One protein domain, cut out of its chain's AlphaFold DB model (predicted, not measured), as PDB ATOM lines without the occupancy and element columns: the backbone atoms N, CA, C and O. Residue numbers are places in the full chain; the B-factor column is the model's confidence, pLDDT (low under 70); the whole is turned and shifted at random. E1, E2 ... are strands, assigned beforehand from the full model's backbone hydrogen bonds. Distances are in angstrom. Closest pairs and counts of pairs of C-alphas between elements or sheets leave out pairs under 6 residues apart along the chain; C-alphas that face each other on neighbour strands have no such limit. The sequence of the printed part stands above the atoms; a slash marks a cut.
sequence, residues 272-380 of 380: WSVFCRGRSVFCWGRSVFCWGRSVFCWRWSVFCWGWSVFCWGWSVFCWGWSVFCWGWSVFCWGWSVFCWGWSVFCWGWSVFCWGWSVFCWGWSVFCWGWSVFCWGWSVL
ATOM      1  N   TRP A 272     145.022 186.543 140.859       68.19
ATOM      2  CA  TRP A 272     146.326 186.742 141.500       68.19
ATOM      3  C   TRP A 272     146.423 185.890 142.762       68.19
ATOM      4  O   TRP A 272     147.321 185.058 142.808       68.19
ATOM      5  N   SER A 273     145.464 186.015 143.682       73.56
ATOM      6  CA  SER A 273     145.251 185.133 144.831       73.56
ATOM      7  C   SER A 273     143.918 184.386 144.705       73.56
ATOM      8  O   SER A 273     142.856 184.979 144.503       73.56
ATOM      9  N   VAL A 274     143.959 183.057 144.773       72.75
ATOM     10  CA  VAL A 274     142.796 182.193 144.519       72.75
ATOM     11  C   VAL A 274     142.645 181.189 145.655       72.75
ATOM     12  O   VAL A 274     143.503 180.335 145.825       72.75
ATOM     13  N   PHE A 275     141.539 181.262 146.394       78.06
ATOM     14  CA  PHE A 275     141.172 180.342 147.469       78.06
ATOM     15  C   PHE A 275     139.910 179.572 147.066       78.06
ATOM     16  O   PHE A 275     138.821 180.145 146.973       78.06
ATOM     17  N   CYS A 276     140.041 178.277 146.782       73.25
ATOM     18  CA  CYS A 276     138.956 177.462 146.229       73.25
ATOM     19  C   CYS A 276     138.735 176.161 147.009       73.25
ATOM     20  O   CYS A 276     139.679 175.441 147.317       73.25
ATOM     21  N   ARG A 277     137.470 175.808 147.273       76.56
ATOM     22  CA  ARG A 277     137.082 174.512 147.852       76.56
ATOM     23  C   ARG A 277     135.974 173.857 147.033       76.56
ATOM     24  O   ARG A 277     134.860 174.379 147.000       76.56
ATOM     25  N   GLY A 278     136.222 172.701 146.423       73.38
ATOM     26  CA  GLY A 278     135.185 172.036 145.633       73.38
ATOM     27  C   GLY A 278     135.400 170.571 145.290       73.38
ATOM     28  O   GLY A 278     136.286 169.932 145.841       73.38
ATOM     29  N   ARG A 279     134.567 169.996 144.414       77.31
ATOM     30  CA  ARG A 279     134.742 168.598 143.976       77.31
ATOM     31  C   ARG A 279     135.728 168.525 142.811       77.31
ATOM     32  O   ARG A 279     136.699 167.781 142.919       77.31
ATOM     33  N   SER A 280     135.528 169.337 141.777       77.88
ATOM     34  CA  SER A 280     136.490 169.597 140.701       77.88
ATOM     35  C   SER A 280     136.895 171.076 140.692       77.88
ATOM     36  O   SER A 280     136.050 171.971 140.694       77.88
ATOM     37  N   VAL A 281     138.200 171.341 140.728       78.50
ATOM     38  CA  VAL A 281     138.763 172.691 140.873       78.50
ATOM     39  C   VAL A 281     139.827 172.914 139.804       78.50
ATOM     40  O   VAL A 281     140.803 172.175 139.748       78.50
ATOM     41  N   PHE A 282     139.646 173.941 138.976       81.12
ATOM     42  CA  PHE A 282     140.557 174.360 137.915       81.12
ATOM     43  C   PHE A 282     140.972 175.814 138.160       81.12
ATOM     44  O   PHE A 282     140.158 176.736 138.028       81.12
ATOM     45  N   CYS A 283     142.233 176.032 138.531       76.56
ATOM     46  CA  CYS A 283     142.722 177.330 138.988       76.56
ATOM     47  C   CYS A 283     143.994 177.784 138.264       76.56
ATOM     48  O   CYS A 283     144.953 177.032 138.105       76.56
ATOM     49  N   TRP A 284     144.027 179.059 137.878       76.31
ATOM     50  CA  TRP A 284     145.175 179.703 137.238       76.31
ATOM     51  C   TRP A 284     145.534 180.981 137.999       76.31
ATOM     52  O   TRP A 284     144.812 181.979 137.901       76.31
ATOM     53  N   GLY A 285     146.646 181.010 138.735       71.62
ATOM     54  CA  GLY A 285     146.955 182.178 139.567       71.62
ATOM     55  C   GLY A 285     148.384 182.289 140.076       71.62
ATOM     56  O   GLY A 285     149.181 181.370 139.938       71.62
ATOM     57  N   ARG A 286     148.741 183.462 140.612       74.81
ATOM     58  CA  ARG A 286     150.090 183.695 141.153       74.81
ATOM     59  C   ARG A 286     150.257 183.052 142.535       74.81
ATOM     60  O   ARG A 286     151.312 182.497 142.805       74.81
ATOM     61  N   SER A 287     149.217 183.072 143.358       78.88
ATOM     62  CA  SER A 287     149.080 182.287 144.581       78.88
ATOM     63  C   SER A 287     147.740 181.550 144.556       78.88
ATOM     64  O   SER A 287     146.682 182.149 144.354       78.88
ATOM     65  N   VAL A 288     147.782 180.229 144.691       78.38
ATOM     66  CA  VAL A 288     146.616 179.350 144.545       78.38
ATOM     67  C   VAL A 288     146.549 178.416 145.745       78.38
ATOM     68  O   VAL A 288     147.492 177.678 145.988       78.38
ATOM     69  N   PHE A 289     145.433 178.443 146.468       82.44
ATOM     70  CA  PHE A 289     145.130 177.607 147.625       82.44
ATOM     71  C   PHE A 289     143.839 176.833 147.345       82.44
ATOM     72  O   PHE A 289     142.744 177.405 147.350       82.44
ATOM     73  N   CYS A 290     143.957 175.537 147.066       80.25
ATOM     74  CA  CYS A 290     142.849 174.722 146.573       80.25
ATOM     75  C   CYS A 290     142.622 173.465 147.411       80.25
ATOM     76  O   CYS A 290     143.555 172.727 147.708       80.25
ATOM     77  N   TRP A 291     141.360 173.176 147.719       82.06
ATOM     78  CA  TRP A 291     140.930 171.927 148.344       82.06
ATOM     79  C   TRP A 291     139.887 171.237 147.466       82.06
ATOM     80  O   TRP A 291     138.837 171.826 147.191       82.06
ATOM     81  N   GLY A 292     140.091 169.979 147.076       79.12
ATOM     82  CA  GLY A 292     139.025 169.248 146.393       79.12
ATOM     83  C   GLY A 292     139.221 167.758 146.174       79.12
ATOM     84  O   GLY A 292     140.122 167.152 146.734       79.12
ATOM     85  N   ARG A 293     138.342 167.127 145.388       81.81
ATOM     86  CA  ARG A 293     138.535 165.720 144.995       81.81
ATOM     87  C   ARG A 293     139.460 165.624 143.782       81.81
ATOM     88  O   ARG A 293     140.339 164.778 143.788       81.81
ATOM     89  N   SER A 294     139.301 166.515 142.810       81.94
ATOM     90  CA  SER A 294     140.188 166.646 141.652       81.94
ATOM     91  C   SER A 294     140.599 168.104 141.484       81.94
ATOM     92  O   SER A 294     139.735 168.975 141.353       81.94
ATOM     93  N   VAL A 295     141.899 168.377 141.538       81.75
ATOM     94  CA  VAL A 295     142.462 169.731 141.594       81.75
ATOM     95  C   VAL A 295     143.495 169.903 140.484       81.75
ATOM     96  O   VAL A 295     144.463 169.155 140.426       81.75
ATOM     97  N   PHE A 296     143.295 170.905 139.631       83.25
ATOM     98  CA  PHE A 296     144.163 171.266 138.512       83.25
ATOM     99  C   PHE A 296     144.618 172.718 138.683       83.25
ATOM    100  O   PHE A 296     143.807 173.636 138.523       83.25
ATOM    101  N   CYS A 297     145.884 172.944 139.033       81.25
ATOM    102  CA  CYS A 297     146.385 174.280 139.377       81.25
ATOM    103  C   CYS A 297     147.651 174.668 138.612       81.25
ATOM    104  O   CYS A 297     148.567 173.868 138.452       81.25
ATOM    105  N   TRP A 298     147.707 175.924 138.166       79.38
ATOM    106  CA  TRP A 298     148.778 176.431 137.309       79.38
ATOM    107  C   TRP A 298     149.328 177.774 137.808       79.38
ATOM    108  O   TRP A 298     148.535 178.683 138.096       79.38
ATOM    109  N   ARG A 299     150.669 177.904 137.785       72.25
ATOM    110  CA  ARG A 299     151.495 179.070 137.384       72.25
ATOM    111  C   ARG A 299     152.684 179.386 138.315       72.25
ATOM    112  O   ARG A 299     153.800 179.068 137.931       72.25
ATOM    113  N   TRP A 300     152.494 180.046 139.468       76.50
ATOM    114  CA  TRP A 300     153.615 180.449 140.356       76.50
ATOM    115  C   TRP A 300     153.630 179.676 141.679       76.50
ATOM    116  O   TRP A 300     154.338 178.682 141.757       76.50
ATOM    117  N   SER A 301     152.873 180.090 142.695       81.25
ATOM    118  CA  SER A 301     152.841 179.421 144.003       81.25
ATOM    119  C   SER A 301     151.527 178.672 144.194       81.25
ATOM    120  O   SER A 301     150.451 179.275 144.159       81.25
ATOM    121  N   VAL A 302     151.611 177.357 144.370       81.50
ATOM    122  CA  VAL A 302     150.465 176.443 144.352       81.50
ATOM    123  C   VAL A 302     150.456 175.603 145.625       81.50
ATOM    124  O   VAL A 302     151.395 174.862 145.873       81.50
ATOM    125  N   PHE A 303     149.379 175.698 146.399       84.50
ATOM    126  CA  PHE A 303     149.112 174.934 147.615       84.50
ATOM    127  C   PHE A 303     147.811 174.150 147.419       84.50
ATOM    128  O   PHE A 303     146.730 174.742 147.358       84.50
ATOM    129  N   CYS A 304     147.892 172.829 147.269       83.25
ATOM    130  CA  CYS A 304     146.736 172.002 146.913       83.25
ATOM    131  C   CYS A 304     146.553 170.798 147.835       83.25
ATOM    132  O   CYS A 304     147.492 170.053 148.091       83.25
ATOM    133  N   TRP A 305     145.311 170.558 148.251       84.38
ATOM    134  CA  TRP A 305     144.892 169.338 148.934       84.38
ATOM    135  C   TRP A 305     143.824 168.624 148.105       84.38
ATOM    136  O   TRP A 305     142.795 169.225 147.772       84.38
ATOM    137  N   GLY A 306     144.001 167.339 147.800       83.56
ATOM    138  CA  GLY A 306     142.910 166.578 147.196       83.56
ATOM    139  C   GLY A 306     143.110 165.085 147.018       83.56
ATOM    140  O   GLY A 306     144.078 164.519 147.492       83.56
ATOM    141  N   TRP A 307     142.165 164.412 146.359       83.19
ATOM    142  CA  TRP A 307     142.332 162.988 146.038       83.19
ATOM    143  C   TRP A 307     143.199 162.802 144.795       83.19
ATOM    144  O   TRP A 307     144.152 162.037 144.846       83.19
ATOM    145  N   SER A 308     142.912 163.539 143.723       84.56
ATOM    146  CA  SER A 308     143.760 163.639 142.538       84.56
ATOM    147  C   SER A 308     144.207 165.085 142.328       84.56
ATOM    148  O   SER A 308     143.380 165.998 142.235       84.56
ATOM    149  N   VAL A 309     145.517 165.311 142.293       85.88
ATOM    150  CA  VAL A 309     146.124 166.647 142.258       85.88
ATOM    151  C   VAL A 309     147.093 166.735 141.084       85.88
ATOM    152  O   VAL A 309     148.061 165.987 141.029       85.88
ATOM    153  N   PHE A 310     146.843 167.667 140.167       86.44
ATOM    154  CA  PHE A 310     147.670 167.957 138.998       86.44
ATOM    155  C   PHE A 310     148.111 169.422 139.059       86.44
ATOM    156  O   PHE A 310     147.282 170.326 138.918       86.44
ATOM    157  N   CYS A 311     149.393 169.677 139.312       85.44
ATOM    158  CA  CYS A 311     149.892 171.033 139.544       85.44
ATOM    159  C   CYS A 311     151.127 171.371 138.710       85.44
ATOM    160  O   CYS A 311     152.077 170.599 138.648       85.44
ATOM    161  N   TRP A 312     151.139 172.573 138.136       84.25
ATOM    162  CA  TRP A 312     152.321 173.182 137.526       84.25
ATOM    163  C   TRP A 312     152.607 174.506 138.236       84.25
ATOM    164  O   TRP A 312     151.739 175.381 138.270       84.25
ATOM    165  N   GLY A 313     153.804 174.701 138.784       84.00
ATOM    166  CA  GLY A 313     154.170 175.949 139.462       84.00
ATOM    167  C   GLY A 313     155.654 176.287 139.393       84.00
ATOM    168  O   GLY A 313     156.460 175.534 138.867       84.00
ATOM    169  N   TRP A 314     156.023 177.431 139.956       84.12
ATOM    170  CA  TRP A 314     157.393 177.694 140.391       84.12
ATOM    171  C   TRP A 314     157.634 177.067 141.764       84.12
ATOM    172  O   TRP A 314     158.596 176.327 141.915       84.12
ATOM    173  N   SER A 315     156.725 177.285 142.719       86.12
ATOM    174  CA  SER A 315     156.706 176.594 144.009       86.12
ATOM    175  C   SER A 315     155.394 175.830 144.189       86.12
ATOM    176  O   SER A 315     154.306 176.407 144.109       86.12
ATOM    177  N   VAL A 316     155.488 174.519 144.395       86.19
ATOM    178  CA  VAL A 316     154.345 173.600 144.453       86.19
ATOM    179  C   VAL A 316     154.368 172.848 145.778       86.19
ATOM    180  O   VAL A 316     155.352 172.192 146.092       86.19
ATOM    181  N   PHE A 317     153.278 172.933 146.534       87.25
ATOM    182  CA  PHE A 317     153.050 172.252 147.803       87.25
ATOM    183  C   PHE A 317     151.740 171.466 147.704       87.25
ATOM    184  O   PHE A 317     150.656 172.056 147.674       87.25
ATOM    185  N   CYS A 318     151.817 170.141 147.621       86.44
ATOM    186  CA  CYS A 318     150.659 169.300 147.323       86.44
ATOM    187  C   CYS A 318     150.500 168.142 148.307       86.44
ATOM    188  O   CYS A 318     151.449 167.411 148.572       86.44
ATOM    189  N   TRP A 319     149.272 167.926 148.773       87.31
ATOM    190  CA  TRP A 319     148.879 166.745 149.536       87.31
ATOM    191  C   TRP A 319     147.774 165.991 148.796       87.31
ATOM    192  O   TRP A 319     146.752 166.590 148.440       87.31
ATOM    193  N   GLY A 320     147.915 164.680 148.595       86.56
ATOM    194  CA  GLY A 320     146.799 163.904 148.062       86.56
ATOM    195  C   GLY A 320     146.940 162.393 147.998       86.56
ATOM    196  O   GLY A 320     147.854 161.820 148.566       86.56
ATOM    197  N   TRP A 321     145.997 161.724 147.333       86.12
ATOM    198  CA  TRP A 321     146.104 160.281 147.083       86.12
ATOM    199  C   TRP A 321     146.955 160.009 145.843       86.12
ATOM    200  O   TRP A 321     147.942 159.292 145.947       86.12
ATOM    201  N   SER A 322     146.635 160.638 144.710       86.69
ATOM    202  CA  SER A 322     147.490 160.682 143.524       86.69
ATOM    203  C   SER A 322     147.911 162.118 143.214       86.69
ATOM    204  O   SER A 322     147.075 163.019 143.081       86.69
ATOM    205  N   VAL A 323     149.220 162.346 143.132       87.88
ATOM    206  CA  VAL A 323     149.826 163.676 143.005       87.88
ATOM    207  C   VAL A 323     150.757 163.696 141.798       87.88
ATOM    208  O   VAL A 323     151.737 162.963 141.764       87.88
ATOM    209  N   PHE A 324     150.465 164.561 140.830       88.62
ATOM    210  CA  PHE A 324     151.255 164.797 139.623       88.62
ATOM    211  C   PHE A 324     151.690 166.263 139.605       88.62
ATOM    212  O   PHE A 324     150.846 167.155 139.466       88.62
ATOM    213  N   CYS A 325     152.979 166.540 139.798       87.44
ATOM    214  CA  CYS A 325     153.477 167.908 139.966       87.44
ATOM    215  C   CYS A 325     154.696 168.225 139.094       87.44
ATOM    216  O   CYS A 325     155.637 167.442 139.020       87.44
ATOM    217  N   TRP A 326     154.700 169.416 138.496       87.75
ATOM    218  CA  TRP A 326     155.853 169.989 137.802       87.75
ATOM    219  C   TRP A 326     156.203 171.350 138.414       87.75
ATOM    220  O   TRP A 326     155.322 172.205 138.550       87.75
ATOM    221  N   GLY A 327     157.468 171.602 138.751       86.44
ATOM    222  CA  GLY A 327     157.880 172.961 139.108       86.44
ATOM    223  C   GLY A 327     159.366 173.208 139.315       86.44
ATOM    224  O   GLY A 327     160.200 172.388 138.962       86.44
ATOM    225  N   TRP A 328     159.717 174.371 139.865       86.06
ATOM    226  CA  TRP A 328     161.101 174.667 140.255       86.06
ATOM    227  C   TRP A 328     161.412 174.112 141.648       86.06
ATOM    228  O   TRP A 328     162.412 173.417 141.819       86.06
ATOM    229  N   SER A 329     160.530 174.343 142.617       87.50
ATOM    230  CA  SER A 329     160.528 173.668 143.914       87.50
ATOM    231  C   SER A 329     159.209 172.931 144.130       87.50
ATOM    232  O   SER A 329     158.126 173.507 144.000       87.50
ATOM    233  N   VAL A 330     159.299 171.634 144.414       87.62
ATOM    234  CA  VAL A 330     158.152 170.727 144.529       87.62
ATOM    235  C   VAL A 330     158.215 170.014 145.874       87.62
ATOM    236  O   VAL A 330     159.182 169.317 146.154       87.62
ATOM    237  N   PHE A 331     157.182 170.187 146.691       89.06
ATOM    238  CA  PHE A 331     157.000 169.568 148.000       89.06
ATOM    239  C   PHE A 331     155.686 168.783 147.990       89.06
ATOM    240  O   PHE A 331     154.605 169.378 148.004       89.06
ATOM    241  N   CYS A 332     155.758 167.457 147.939       87.62
ATOM    242  CA  CYS A 332     154.581 166.615 147.726       87.62
ATOM    243  C   CYS A 332     154.458 165.496 148.758       87.62
ATOM    244  O   CYS A 332     155.422 164.793 149.042       87.62
ATOM    245  N   TRP A 333     153.241 165.286 149.255       89.44
ATOM    246  CA  TRP A 333     152.879 164.130 150.069       89.44
ATOM    247  C   TRP A 333     151.726 163.374 149.410       89.44
ATOM    248  O   TRP A 333     150.701 163.980 149.081       89.44
ATOM    249  N   GLY A 334     151.834 162.056 149.248       87.56
ATOM    250  CA  GLY A 334     150.669 161.272 148.847       87.56
ATOM    251  C   GLY A 334     150.812 159.761 148.841       87.56
ATOM    252  O   GLY A 334     151.784 159.219 149.340       87.56
ATOM    253  N   TRP A 335     149.816 159.054 148.307       87.12
ATOM    254  CA  TRP A 335     149.903 157.598 148.146       87.12
ATOM    255  C   TRP A 335     150.713 157.228 146.902       87.12
ATOM    256  O   TRP A 335     151.655 156.449 147.010       87.12
ATOM    257  N   SER A 336     150.404 157.839 145.758       87.81
ATOM    258  CA  SER A 336     151.222 157.793 144.547       87.81
ATOM    259  C   SER A 336     151.644 159.202 144.129       87.81
ATOM    260  O   SER A 336     150.814 160.102 143.972       87.81
ATOM    261  N   VAL A 337     152.952 159.410 143.982       88.19
ATOM    262  CA  VAL A 337     153.561 160.725 143.757       88.19
ATOM    263  C   VAL A 337     154.438 160.675 142.511       88.19
ATOM    264  O   VAL A 337     155.408 159.931 142.466       88.19
ATOM    265  N   PHE A 338     154.105 161.493 141.517       89.31
ATOM    266  CA  PHE A 338     154.838 161.670 140.265       89.31
ATOM    267  C   PHE A 338     155.276 163.133 140.164       89.31
ATOM    268  O   PHE A 338     154.436 164.015 139.963       89.31
ATOM    269  N   CYS A 339     156.565 163.415 140.347       87.69
ATOM    270  CA  CYS A 339     157.061 164.790 140.430       87.69
ATOM    271  C   CYS A 339     158.265 165.062 139.527       87.69
ATOM    272  O   CYS A 339     159.188 164.259 139.431       87.69
ATOM    273  N   TRP A 340     158.284 166.245 138.919       88.56
ATOM    274  CA  TRP A 340     159.428 166.749 138.166       88.56
ATOM    275  C   TRP A 340     159.770 168.159 138.642       88.56
ATOM    276  O   TRP A 340     158.900 169.034 138.681       88.56
ATOM    277  N   GLY A 341     161.031 168.419 138.980       87.06
ATOM    278  CA  GLY A 341     161.457 169.797 139.192       87.06
ATOM    279  C   GLY A 341     162.950 170.039 139.300       87.06
ATOM    280  O   GLY A 341     163.757 169.160 139.039       87.06
ATOM    281  N   TRP A 342     163.333 171.260 139.667       86.50
ATOM    282  CA  TRP A 342     164.730 171.558 139.995       86.50
ATOM    283  C   TRP A 342     165.083 171.028 141.386       86.50
ATOM    284  O   TRP A 342     166.059 170.300 141.525       86.50
ATOM    285  N   SER A 343     164.247 171.319 142.382       87.69
ATOM    286  CA  SER A 343     164.319 170.751 143.730       87.69
ATOM    287  C   SER A 343     163.021 170.017 144.056       87.69
ATOM    288  O   SER A 343     161.930 170.579 143.914       87.69
ATOM    289  N   VAL A 344     163.125 168.752 144.451       87.50
ATOM    290  CA  VAL A 344     161.989 167.848 144.663       87.50
ATOM    291  C   VAL A 344     162.096 167.209 146.044       87.50
ATOM    292  O   VAL A 344     163.057 166.506 146.331       87.50
ATOM    293  N   PHE A 345     161.090 167.433 146.884       89.25
ATOM    294  CA  PHE A 345     160.943 166.870 148.223       89.25
ATOM    295  C   PHE A 345     159.628 166.091 148.272       89.25
ATOM    296  O   PHE A 345     158.553 166.691 148.317       89.25
ATOM    297  N   CYS A 346     159.689 164.762 148.206       87.44
ATOM    298  CA  CYS A 346     158.490 163.930 148.088       87.44
ATOM    299  C   CYS A 346     158.405 162.850 149.162       87.44
ATOM    300  O   CYS A 346     159.386 162.182 149.477       87.44
ATOM    301  N   TRP A 347     157.196 162.630 149.668       89.56
ATOM    302  CA  TRP A 347     156.885 161.511 150.545       89.56
ATOM    303  C   TRP A 347     155.682 160.753 149.995       89.56
ATOM    304  O   TRP A 347     154.640 161.354 149.720       89.56
ATOM    305  N   GLY A 348     155.783 159.434 149.846       87.38
ATOM    306  CA  GLY A 348     154.592 158.651 149.548       87.38
ATOM    307  C   GLY A 348     154.713 157.147 149.674       87.38
ATOM    308  O   GLY A 348     155.671 156.636 150.235       87.38
ATOM    309  N   TRP A 349     153.710 156.419 149.191       86.88
ATOM    310  CA  TRP A 349     153.764 154.957 149.154       86.88
ATOM    311  C   TRP A 349     154.522 154.491 147.906       86.88
ATOM    312  O   TRP A 349     155.503 153.765 148.031       86.88
ATOM    313  N   SER A 350     154.147 155.002 146.733       87.19
ATOM    314  CA  SER A 350     154.940 154.916 145.504       87.19
ATOM    315  C   SER A 350     155.368 156.306 145.029       87.19
ATOM    316  O   SER A 350     154.547 157.220 144.912       87.19
ATOM    317  N   VAL A 351     156.664 156.482 144.774       87.50
ATOM    318  CA  VAL A 351     157.278 157.777 144.445       87.50
ATOM    319  C   VAL A 351     158.099 157.651 143.165       87.50
ATOM    320  O   VAL A 351     159.061 156.896 143.119       87.50
ATOM    321  N   PHE A 352     157.739 158.420 142.143       88.81
ATOM    322  CA  PHE A 352     158.448 158.538 140.870       88.81
ATOM    323  C   PHE A 352     158.877 159.996 140.691       88.81
ATOM    324  O   PHE A 352     158.024 160.869 140.505       88.81
ATOM    325  N   CYS A 353     160.175 160.287 140.785       86.56
ATOM    326  CA  CYS A 353     160.673 161.664 140.752       86.56
ATOM    327  C   CYS A 353     161.842 161.870 139.785       86.56
ATOM    328  O   CYS A 353     162.728 161.026 139.672       86.56
ATOM    329  N   TRP A 354     161.883 163.040 139.144       87.44
ATOM    330  CA  TRP A 354     163.060 163.520 138.416       87.44
ATOM    331  C   TRP A 354     163.396 164.960 138.822       87.44
ATOM    332  O   TRP A 354     162.533 165.842 138.789       87.44
ATOM    333  N   GLY A 355     164.651 165.229 139.188       86.50
ATOM    334  CA  GLY A 355     165.115 166.606 139.339       86.50
ATOM    335  C   GLY A 355     166.622 166.810 139.428       86.50
ATOM    336  O   GLY A 355     167.403 165.877 139.270       86.50
ATOM    337  N   TRP A 356     167.046 168.053 139.666       86.06
ATOM    338  CA  TRP A 356     168.460 168.366 139.920       86.06
ATOM    339  C   TRP A 356     168.859 167.990 141.351       86.06
ATOM    340  O   TRP A 356     169.875 167.321 141.546       86.06
ATOM    341  N   SER A 357     168.027 168.350 142.329       86.62
ATOM    342  CA  SER A 357     168.093 167.848 143.701       86.62
ATOM    343  C   SER A 357     166.795 167.143 144.089       86.62
ATOM    344  O   SER A 357     165.699 167.678 143.909       86.62
ATOM    345  N   VAL A 358     166.914 165.917 144.590       86.31
ATOM    346  CA  VAL A 358     165.790 165.026 144.894       86.31
ATOM    347  C   VAL A 358     165.980 164.445 146.291       86.31
ATOM    348  O   VAL A 358     166.967 163.768 146.558       86.31
ATOM    349  N   PHE A 359     165.018 164.693 147.172       88.75
ATOM    350  CA  PHE A 359     164.928 164.132 148.516       88.75
ATOM    351  C   PHE A 359     163.596 163.395 148.627       88.75
ATOM    352  O   PHE A 359     162.532 164.018 148.572       88.75
ATOM    353  N   CYS A 360     163.625 162.069 148.718       85.81
ATOM    354  CA  CYS A 360     162.415 161.249 148.661       85.81
ATOM    355  C   CYS A 360     162.363 160.202 149.771       85.81
ATOM    356  O   CYS A 360     163.367 159.564 150.082       85.81
ATOM    357  N   TRP A 361     161.170 159.975 150.322       87.69
ATOM    358  CA  TRP A 361     160.891 158.828 151.185       87.69
ATOM    359  C   TRP A 361     159.629 158.106 150.705       87.69
ATOM    360  O   TRP A 361     158.573 158.721 150.542       87.69
ATOM    361  N   GLY A 362     159.702 156.794 150.486       86.31
ATOM    362  CA  GLY A 362     158.494 155.999 150.299       86.31
ATOM    363  C   GLY A 362     158.648 154.505 150.511       86.31
ATOM    364  O   GLY A 362     159.673 154.045 150.999       86.31
ATOM    365  N   TRP A 363     157.611 153.734 150.180       85.75
ATOM    366  CA  TRP A 363     157.709 152.271 150.178       85.75
ATOM    367  C   TRP A 363     158.434 151.789 148.921       85.75
ATOM    368  O   TRP A 363     159.440 151.098 149.046       85.75
ATOM    369  N   SER A 364     157.985 152.224 147.742       85.94
ATOM    370  CA  SER A 364     158.708 152.067 146.479       85.94
ATOM    371  C   SER A 364     159.084 153.426 145.892       85.94
ATOM    372  O   SER A 364     158.246 154.323 145.765       85.94
ATOM    373  N   VAL A 365     160.358 153.594 145.551       85.44
ATOM    374  CA  VAL A 365     160.937 154.859 145.091       85.44
ATOM    375  C   VAL A 365     161.706 154.621 143.796       85.44
ATOM    376  O   VAL A 365     162.539 153.727 143.733       85.44
ATOM    377  N   PHE A 366     161.425 155.434 142.781       86.81
ATOM    378  CA  PHE A 366     162.102 155.470 141.486       86.81
ATOM    379  C   PHE A 366     162.548 156.913 141.233       86.81
ATOM    380  O   PHE A 366     161.697 157.785 141.015       86.81
ATOM    381  N   CYS A 367     163.843 157.209 141.322       83.81
ATOM    382  CA  CYS A 367     164.341 158.588 141.321       83.81
ATOM    383  C   CYS A 367     165.542 158.809 140.405       83.81
ATOM    384  O   CYS A 367     166.576 158.166 140.534       83.81
ATOM    385  N   TRP A 368     165.423 159.798 139.520       84.06
ATOM    386  CA  TRP A 368     166.479 160.195 138.590       84.06
ATOM    387  C   TRP A 368     166.925 161.627 138.896       84.06
ATOM    388  O   TRP A 368     166.108 162.486 139.238       84.06
ATOM    389  N   GLY A 369     168.220 161.919 138.776       81.12
ATOM    390  CA  GLY A 369     168.726 163.264 139.042       81.12
ATOM    391  C   GLY A 369     170.228 163.360 139.254       81.12
ATOM    392  O   GLY A 369     170.939 162.365 139.169       81.12
ATOM    393  N   TRP A 370     170.696 164.577 139.536       81.44
ATOM    394  CA  TRP A 370     172.115 164.861 139.792       81.44
ATOM    395  C   TRP A 370     172.503 164.655 141.259       81.44
ATOM    396  O   TRP A 370     173.558 164.104 141.548       81.44
ATOM    397  N   SER A 371     171.651 165.092 142.190       83.69
ATOM    398  CA  SER A 371     171.847 164.926 143.634       83.69
ATOM    399  C   SER A 371     170.603 164.284 144.245       83.69
ATOM    400  O   SER A 371     169.563 164.926 144.375       83.69
ATOM    401  N   VAL A 372     170.684 162.988 144.548       84.62
ATOM    402  CA  VAL A 372     169.527 162.154 144.904       84.62
ATOM    403  C   VAL A 372     169.743 161.512 146.273       84.62
ATOM    404  O   VAL A 372     170.728 160.812 146.489       84.62
ATOM    405  N   PHE A 373     168.804 161.736 147.189       86.12
ATOM    406  CA  PHE A 373     168.773 161.173 148.536       86.12
ATOM    407  C   PHE A 373     167.418 160.495 148.761       86.12
ATOM    408  O   PHE A 373     166.412 161.156 149.025       86.12
ATOM    409  N   CYS A 374     167.393 159.170 148.644       84.06
ATOM    410  CA  CYS A 374     166.169 158.376 148.697       84.06
ATOM    411  C   CYS A 374     166.185 157.378 149.852       84.06
ATOM    412  O   CYS A 374     167.184 156.703 150.088       84.06
ATOM    413  N   TRP A 375     165.046 157.256 150.529       85.06
ATOM    414  CA  TRP A 375     164.810 156.300 151.607       85.06
ATOM    415  C   TRP A 375     163.585 155.455 151.263       85.06
ATOM    416  O   TRP A 375     162.574 155.987 150.798       85.06
ATOM    417  N   GLY A 376     163.636 154.148 151.506       82.00
ATOM    418  CA  GLY A 376     162.476 153.290 151.292       82.00
ATOM    419  C   GLY A 376     162.743 151.799 151.396       82.00
ATOM    420  O   GLY A 376     163.870 151.380 151.640       82.00
ATOM    421  N   TRP A 377     161.681 151.010 151.219       77.31
ATOM    422  CA  TRP A 377     161.752 149.543 151.206       77.31
ATOM    423  C   TRP A 377     162.295 149.003 149.878       77.31
ATOM    424  O   TRP A 377     163.020 148.012 149.871       77.31
ATOM    425  N   SER A 378     161.987 149.668 148.766       76.31
ATOM    426  CA  SER A 378     162.643 149.465 147.474       76.31
ATOM    427  C   SER A 378     162.965 150.813 146.829       76.31
ATOM    428  O   SER A 378     162.106 151.691 146.738       76.31
ATOM    429  N   VAL A 379     164.220 150.990 146.416       82.31
ATOM    430  CA  VAL A 379     164.738 152.229 145.817       82.31
ATOM    431  C   VAL A 379     165.486 151.881 144.530       82.31
ATOM    432  O   VAL A 379     166.335 150.987 144.539       82.31
ATOM    433  N   LEU A 380     165.141 152.582 143.451       76.00
ATOM    434  CA  LEU A 380     165.676 152.489 142.089       76.00
ATOM    435  C   LEU A 380     165.846 153.894 141.480       76.00
ATOM    436  O   LEU A 380     166.568 153.980 140.469       76.00
TER     437      LEU A 380
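Overview. This is residues 272 to 380 of the 380 residues of an uncharacterized protein of Salmo trutta (UniProt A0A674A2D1). The chain is wound in stacked turns, a flattened solenoid of strand from one end to the other, with E1 making the turns at one end and the longer E2 carrying the coil on to the other. Each of these two named strands winds round more than once, and they join as parallel neighbours where the last part of E1 lies beside the first part of E2. The printed part has 109 residues, with no named helix and two named strands, E1 then E2, in one parallel sheet of order E1, E2; the class is all strand. It is compact, with a radius of gyration of the C-alphas of 13.1 A, and flat in outline, spanning 37 by 23 by 11 A, the longest span along the stack of turns.

Along the chain. E2, the longest strand with 65 residues, covers residues 315 to 379 and measures 25.7 A from first to last C-alpha. It begins at C-alpha 315 (156.706, 176.594, 144.009) and ends at C-alpha 379 (164.738, 152.229, 145.817). E1 covers residues 272 to 312, 15.3 A from first to last C-alpha, and begins at C-alpha 272 (146.326, 186.742, 141.500).

Arrangement. E1 and E2 are parallel neighbours, with 24 degrees between their N-to-C directions. C-alphas 301 and 315 face each other at 4.8 A, and so do C-alphas 312 and 326, also at 4.8 A. N 302 and O 315 are within hydrogen-bond range at 2.9 A, and so are N 324 and O 309 at 2.8 A. E1 bends by 177 degrees at residue 278, and E2 bends by 177 degrees at residue 319.

Size, cuts and confidence. The C-alphas of Trp 272 and Trp 377 are the two farthest apart, at 41.4 A. The printed part has no cut, and the link from E1 to E2 is tight, with 2 residues. Mean pLDDT of the printed part is 83.6; residue 272 is under 70.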